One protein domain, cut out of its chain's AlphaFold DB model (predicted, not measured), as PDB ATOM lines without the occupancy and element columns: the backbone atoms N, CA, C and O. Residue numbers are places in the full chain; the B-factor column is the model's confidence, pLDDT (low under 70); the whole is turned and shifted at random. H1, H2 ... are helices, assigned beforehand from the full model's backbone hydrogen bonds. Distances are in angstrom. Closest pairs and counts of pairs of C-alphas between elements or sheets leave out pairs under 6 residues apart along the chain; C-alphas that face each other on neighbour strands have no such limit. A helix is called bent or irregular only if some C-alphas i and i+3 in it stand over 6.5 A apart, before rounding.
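Overview. This is residues 4 to 52 of the 53 residues of the protein "N-acetylglucosamine-specific PTS system EIICBA components" of Escherichia coli (UniProt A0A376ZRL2). A long helical rod, H1 running on nearly in line with H2, has a shorter helix, H3, folded back beside the later part of H2, making a helical hairpin with one long arm. Residues 4 to 16, of which 4 to 13 belong to H1, stick out free of the hairpin. The printed part has 49 residues with three named helices, H1, H2 and H3 in chain order, and no named strand; the class is all helix. It is only just loose, close to extended, with a radius of gyration of the C-alphas of 14.5 A, and it spans 48 by 15 by 10 A.

Along the chain. The longest helix is H2, residues 15 to 30, 24.3 A from C-alpha 15 at (15.627, 26.841, -44.605) to C-alpha 30. H2 is irregular, with C-alphas 19 and 22 standing 7.0 A apart, and it has a kink of 29 degrees near residue 23. H1 covers residues 4 to 13, 14.4 A long, and begins with C-alpha 4 at (0.557, 32.978, -49.296). H3 covers residues 39 to 50, 16.0 A long, and ends with C-alpha 50 at (32.093, 32.892, -44.113).

Arrangement. H2 and H3 touch, and their closest C-alphas are those of Leu 28 and Gly 45, 4.4 A apart. They form a helical hairpin at a shallow tilt of 29 degrees, running opposite ways. H1 and H2 meet only through their link. H1 and H3 are apart. In H1 every O i to N i+4 pair is within hydrogen-bond range, against 10 of 12 in H2 and 6 of 8 in H3.

Size, cuts and confidence. The two C-alphas farthest apart are those of Leu 4 and Asp 34, at 48.6 A. Without residues 4 to 16, the body of 36 residues spans 27 by 14 by 9 A. The printed part has no cut; the link from H1 to H2 is tight, that from H2 to H3 is short, and no link is long. The mean pLDDT of the printed part is 79.5, with residue 31, residues 33 to 37 and residues 51 to 52 under 70.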
ATOM      1  N   LEU A   4       0.176  33.855 -50.408       83.94
ATOM      2  CA  LEU A   4       0.557  32.978 -49.296       83.94
ATOM      3  C   LEU A   4       1.439  31.796 -49.738       83.94
ATOM      4  O   LEU A   4       2.379  31.432 -49.036       83.94
ATOM      5  N   GLY A   5       1.188  31.233 -50.923       85.75
ATOM      6  CA  GLY A   5       1.995  30.144 -51.479       85.75
ATOM      7  C   GLY A   5       3.401  30.591 -51.894       85.75
ATOM      8  O   GLY A   5       4.350  29.811 -51.813       85.75
ATOM      9  N   PHE A   6       3.559  31.859 -52.288       87.00
ATOM     10  CA  PHE A   6       4.865  32.450 -52.580       87.00
ATOM     11  C   PHE A   6       5.704  32.601 -51.304       87.00
ATOM     12  O   PHE A   6       6.838  32.126 -51.267       87.00
ATOM     13  N   PHE A   7       5.126  33.146 -50.227       87.62
ATOM     14  CA  PHE A   7       5.813  33.257 -48.935       87.62
ATOM     15  C   PHE A   7       6.173  31.895 -48.329       87.62
ATOM     16  O   PHE A   7       7.241  31.751 -47.742       87.62
ATOM     17  N   GLN A   8       5.343  30.868 -48.522       87.50
ATOM     18  CA  GLN A   8       5.657  29.500 -48.088       87.50
ATOM     19  C   GLN A   8       6.848  28.898 -48.849       87.50
ATOM     20  O   GLN A   8       7.695  28.237 -48.248       87.50
ATOM     21  N   ARG A   9       6.944  29.131 -50.165       86.94
ATOM     22  CA  ARG A   9       8.113  28.727 -50.965       86.94
ATOM     23  C   ARG A   9       9.367  29.499 -50.566       86.94
ATOM     24  O   ARG A   9      10.422  28.887 -50.438       86.94
ATOM     25  N   LEU A  10       9.238  30.804 -50.333       87.19
ATOM     26  CA  LEU A  10      10.341  31.649 -49.883       87.19
ATOM     27  C   LEU A  10      10.854  31.201 -48.506       87.19
ATOM     28  O   LEU A  10      12.047  30.975 -48.349       87.19
ATOM     29  N   GLY A  11       9.957  30.957 -47.547       84.62
ATOM     30  CA  GLY A  11      10.312  30.440 -46.222       84.62
ATOM     31  C   GLY A  11      11.028  29.088 -46.275       84.62
ATOM     32  O   GLY A  11      11.980  28.877 -45.536       84.62
ATOM     33  N   ARG A  12      10.642  28.195 -47.198       83.25
ATOM     34  CA  ARG A  12      11.347  26.919 -47.423       83.25
ATOM     35  C   ARG A  12      12.721  27.097 -48.072       83.25
ATOM     36  O   ARG A  12      13.651  26.388 -47.709       83.25
ATOM     37  N   ALA A  13      12.880  28.038 -49.003       84.31
ATOM     38  CA  ALA A  13      14.188  28.341 -49.590       84.31
ATOM     39  C   ALA A  13      15.164  28.899 -48.540       84.31
ATOM     40  O   ALA A  13      16.337  28.537 -48.531       84.31
ATOM     41  N   LEU A  14      14.658  29.700 -47.597       85.62
ATOM     42  CA  LEU A  14      15.429  30.230 -46.468       85.62
ATOM     43  C   LEU A  14      15.787  29.170 -45.409       85.62
ATOM     44  O   LEU A  14      16.627  29.435 -44.555       85.62
ATOM     45  N   GLN A  15      15.205  27.965 -45.456       89.19
ATOM     46  CA  GLN A  15      15.627  26.841 -44.605       89.19
ATOM     47  C   GLN A  15      16.887  26.143 -45.131       89.19
ATOM     48  O   GLN A  15      17.562  25.455 -44.366       89.19
ATOM     49  N   LEU A  16      17.222  26.322 -46.414       85.69
ATOM     50  CA  LEU A  16      18.363  25.667 -47.056       85.69
ATOM     51  C   LEU A  16      19.705  25.984 -46.363       85.69
ATOM     52  O   LEU A  16      20.435  25.036 -46.083       85.69
ATOM     53  N   PRO A  17      20.022  27.250 -46.005       83.50
ATOM     54  CA  PRO A  17      21.251  27.577 -45.281       83.50
ATOM     55  C   PRO A  17      21.309  26.895 -43.911       83.50
ATOM     56  O   PRO A  17      22.327  26.319 -43.547       83.50
ATOM     57  N   ILE A  18      20.193  26.879 -43.173       86.62
ATOM     58  CA  ILE A  18      20.114  26.291 -41.826       86.62
ATOM     59  C   ILE A  18      20.343  24.775 -41.882       86.62
ATOM     60  O   ILE A  18      21.019  24.214 -41.021       86.62
ATOM     61  N   ALA A  19      19.826  24.114 -42.919       89.62
ATOM     62  CA  ALA A  19      19.997  22.681 -43.124       89.62
ATOM     63  C   ALA A  19      21.447  22.274 -43.455       89.62
ATOM     64  O   ALA A  19      21.825  21.138 -43.170       89.62
ATOM     65  N   VAL A  20      22.269  23.169 -44.024       88.75
ATOM     66  CA  VAL A  20      23.675  22.874 -44.374       88.75
ATOM     67  C   VAL A  20      24.686  23.213 -43.267       88.75
ATOM     68  O   VAL A  20      25.802  22.691 -43.296       88.75
ATOM     69  N   LEU A  21      24.301  23.994 -42.246       89.94
ATOM     70  CA  LEU A  21      25.163  24.344 -41.099       89.94
ATOM     71  C   LEU A  21      25.776  23.138 -40.351       89.94
ATOM     72  O   LEU A  21      26.959  23.205 -40.011       89.94
ATOM     73  N   PRO A  22      25.058  22.023 -40.096       87.75
ATOM     74  CA  PRO A  22      25.633  20.883 -39.377       87.75
ATOM     75  C   PRO A  22      26.755  20.208 -40.170       87.75
ATOM     76  O   PRO A  22      27.774  19.818 -39.606       87.75
ATOM     77  N   VAL A  23      26.589  20.099 -41.490       89.19
ATOM     78  CA  VAL A  23      27.601  19.516 -42.379       89.19
ATOM     79  C   VAL A  23      28.828  20.421 -42.440       89.19
ATOM     80  O   VAL A  23      29.948  19.929 -42.329       89.19
ATOM     81  N   ALA A  24      28.634  21.739 -42.525       87.31
ATOM     82  CA  ALA A  24      29.727  22.702 -42.456       87.31
ATOM     83  C   ALA A  24      30.515  22.588 -41.142       87.31
ATOM     84  O   ALA A  24      31.745  22.557 -41.166       87.31
ATOM     85  N   ALA A  25      29.823  22.453 -40.003       86.31
ATOM     86  CA  ALA A  25      30.452  22.278 -38.693       86.31
ATOM     87  C   ALA A  25      31.294  20.993 -38.619       86.31
ATOM     88  O   ALA A  25      32.404  21.003 -38.083       86.31
ATOM     89  N   LEU A  26      30.791  19.896 -39.192       85.81
ATOM     90  CA  LEU A  26      31.528  18.638 -39.280       85.81
ATOM     91  C   LEU A  26      32.768  18.770 -40.169       85.81
ATOM     92  O   LEU A  26      33.841  18.338 -39.761       85.81
ATOM     93  N   LEU A  27      32.658  19.404 -41.340       83.75
ATOM     94  CA  LEU A  27      33.799  19.658 -42.231       83.75
ATOM     95  C   LEU A  27      34.887  20.489 -41.534       83.75
ATOM     96  O   LEU A  27      36.066  20.135 -41.575       83.75
ATOM     97  N   LEU A  28      34.489  21.531 -40.806       81.19
ATOM     98  CA  LEU A  28      35.402  22.356 -40.011       81.19
ATOM     99  C   LEU A  28      36.111  21.541 -38.927       81.19
ATOM    100  O   LEU A  28      37.311  21.709 -38.711       81.19
ATOM    101  N   ARG A  29      35.388  20.624 -38.272       81.25
ATOM    102  CA  ARG A  29      35.958  19.736 -37.255       81.25
ATOM    103  C   ARG A  29      36.896  18.693 -37.867       81.25
ATOM    104  O   ARG A  29      37.968  18.475 -37.315       81.25
ATOM    105  N   PHE A  30      36.546  18.096 -39.006       78.12
ATOM    106  CA  PHE A  30      37.370  17.093 -39.693       78.12
ATOM    107  C   PHE A  30      38.683  17.653 -40.243       78.12
ATOM    108  O   PHE A  30      39.676  16.934 -40.300       78.12
ATOM    109  N   GLY A  31      38.715  18.931 -40.612       69.81
ATOM    110  CA  GLY A  31      39.932  19.590 -41.072       69.81
ATOM    111  C   GLY A  31      40.924  19.973 -39.964       69.81
ATOM    112  O   GLY A  31      42.022  20.431 -40.275       69.81
ATOM    113  N   GLN A  32      40.566  19.793 -38.686       72.06
ATOM    114  CA  GLN A  32      41.459  20.108 -37.570       72.06
ATOM    115  C   GLN A  32      42.683  19.173 -37.542       72.06
ATOM    116  O   GLN A  32      42.580  17.996 -37.917       72.06
ATOM    117  N   PRO A  33      43.839  19.681 -37.073       62.59
ATOM    118  CA  PRO A  33      45.078  18.908 -36.980       62.59
ATOM    119  C   PRO A  33      44.948  17.663 -36.087       62.59
ATOM    120  O   PRO A  33      45.687  16.705 -36.291       62.59
ATOM    121  N   ASP A  34      43.980  17.645 -35.164       67.25
ATOM    122  CA  ASP A  34      43.729  16.546 -34.224       67.25
ATOM    123  C   ASP A  34      42.923  15.361 -34.791       67.25
ATOM    124  O   ASP A  34      42.844  14.323 -34.138       67.25
ATOM    125  N   LEU A  35      42.298  15.485 -35.972       66.88
ATOM    126  CA  LEU A  35      41.466  14.414 -36.550       66.88
ATOM    127  C   LEU A  35      42.041  13.839 -37.846       66.88
ATOM    128  O   LEU A  35      42.332  12.648 -37.909       66.88
ATOM    129  N   LEU A  36      42.173  14.662 -38.889       65.25
ATOM    130  CA  LEU A  36      42.667  14.216 -40.201       65.25
ATOM    131  C   LEU A  36      43.747  15.141 -40.783       65.25
ATOM    132  O   LEU A  36      44.371  14.770 -41.773       65.25
ATOM    133  N   ASN A  37      43.988  16.320 -40.185       63.91
ATOM    134  CA  ASN A  37      44.985  17.309 -40.626       63.91
ATOM    135  C   ASN A  37      44.899  17.650 -42.134       63.91
ATOM    136  O   ASN A  37      45.900  17.864 -42.815       63.91
ATOM    137  N   VAL A  38      43.678  17.681 -42.683       73.25
ATOM    138  CA  VAL A  38      43.432  18.044 -44.085       73.25
ATOM    139  C   VAL A  38      42.955  19.491 -44.147       73.25
ATOM    140  O   VAL A  38      41.758  19.775 -44.068       73.25
ATOM    141  N   ALA A  39      43.901  20.414 -44.331       70.50
ATOM    142  CA  ALA A  39      43.643  21.857 -44.370       70.50
ATOM    143  C   ALA A  39      42.585  22.273 -45.415       70.50
ATOM    144  O   ALA A  39      41.817  23.202 -45.178       70.50
ATOM    145  N   PHE A  40      42.485  21.554 -46.541       76.00
ATOM    146  CA  PHE A  40      41.464  21.794 -47.570       76.00
ATOM    147  C   PHE A  40      40.029  21.587 -47.051       76.00
ATOM    148  O   PHE A  40      39.136  22.372 -47.354       76.00
ATOM    149  N   ILE A  41      39.806  20.558 -46.226       76.88
ATOM    150  CA  ILE A  41      38.483  20.241 -45.667       76.88
ATOM    151  C   ILE A  41      38.098  21.271 -44.593       76.88
ATOM    152  O   ILE A  41      36.941  21.690 -44.534       76.88
ATOM    153  N   ALA A  42      39.077  21.748 -43.811       75.81
ATOM    154  CA  ALA A  42      38.879  22.839 -42.854       75.81
ATOM    155  C   ALA A  42      38.412  24.119 -43.560       75.81
ATOM    156  O   ALA A  42      37.432  24.738 -43.144       75.81
ATOM    157  N   GLN A  43      39.093  24.490 -44.649       77.25
ATOM    158  CA  GLN A  43      38.756  25.674 -45.438       77.25
ATOM    159  C   GLN A  43      37.392  25.547 -46.120       77.25
ATOM    160  O   GLN A  43      36.645  26.519 -46.148       77.25
ATOM    161  N   ALA A  44      37.026  24.358 -46.610       79.69
ATOM    162  CA  ALA A  44      35.702  24.117 -47.180       79.69
ATOM    163  C   ALA A  44      34.580  24.300 -46.142       79.69
ATOM    164  O   ALA A  44      33.557  24.907 -46.449       79.69
ATOM    165  N   GLY A  45      34.778  23.817 -44.909       77.06
ATOM    166  CA  GLY A  45      33.852  24.065 -43.802       77.06
ATOM    167  C   GLY A  45      33.760  25.552 -43.453       77.06
ATOM    168  O   GLY A  45      32.656  26.085 -43.365       77.06
ATOM    169  N   GLY A  46      34.907  26.228 -43.324       77.75
ATOM    170  CA  GLY A  46      34.994  27.665 -43.042       77.75
ATOM    171  C   GLY A  46      34.301  28.533 -44.095       77.75
ATOM    172  O   GLY A  46      33.496  29.383 -43.737       77.75
ATOM    173  N   ALA A  47      34.489  28.238 -45.382       77.94
ATOM    174  CA  ALA A  47      33.884  28.991 -46.482       77.94
ATOM    175  C   ALA A  47      32.342  28.999 -46.456       77.94
ATOM    176  O   ALA A  47      31.726  29.957 -46.926       77.94
ATOM    177  N   ILE A  48      31.706  27.954 -45.907       79.25
ATOM    178  CA  ILE A  48      30.246  27.905 -45.726       79.25
ATOM    179  C   ILE A  48      29.810  28.881 -44.619       79.25
ATOM    180  O   ILE A  48      28.804  29.573 -44.778       79.25
ATOM    181  N   PHE A  49      30.571  28.968 -43.523       74.00
ATOM    182  CA  PHE A  49      30.309  29.922 -42.437       74.00
ATOM    183  C   PHE A  49      30.654  31.365 -42.823       74.00
ATOM    184  O   PHE A  49      29.922  32.281 -42.460       74.00
ATOM    185  N   ASP A  50      31.704  31.568 -43.618       73.19
ATOM    186  CA  ASP A  50      32.093  32.892 -44.113       73.19
ATOM    187  C   ASP A  50      31.064  33.468 -45.105       73.19
ATOM    188  O   ASP A  50      30.920  34.682 -45.204       73.19
ATOM    189  N   ASN A  51      30.300  32.616 -45.804       65.06
ATOM    190  CA  ASN A  51      29.192  33.026 -46.684       65.06
ATOM    191  C   ASN A  51      27.839  33.183 -45.959       65.06
ATOM    192  O   ASN A  51      26.816  33.380 -46.615       65.06
ATOM    193  N   SER A  52      27.802  33.048 -44.628       56.56
ATOM    194  CA  SER A  52      26.582  33.222 -43.820       56.56
ATOM    195  C   SER A  52      26.601  34.460 -42.901       56.56
ATOM    196  O   SER A  52      25.732  34.578 -42.035       56.56
TER     197      SER A  52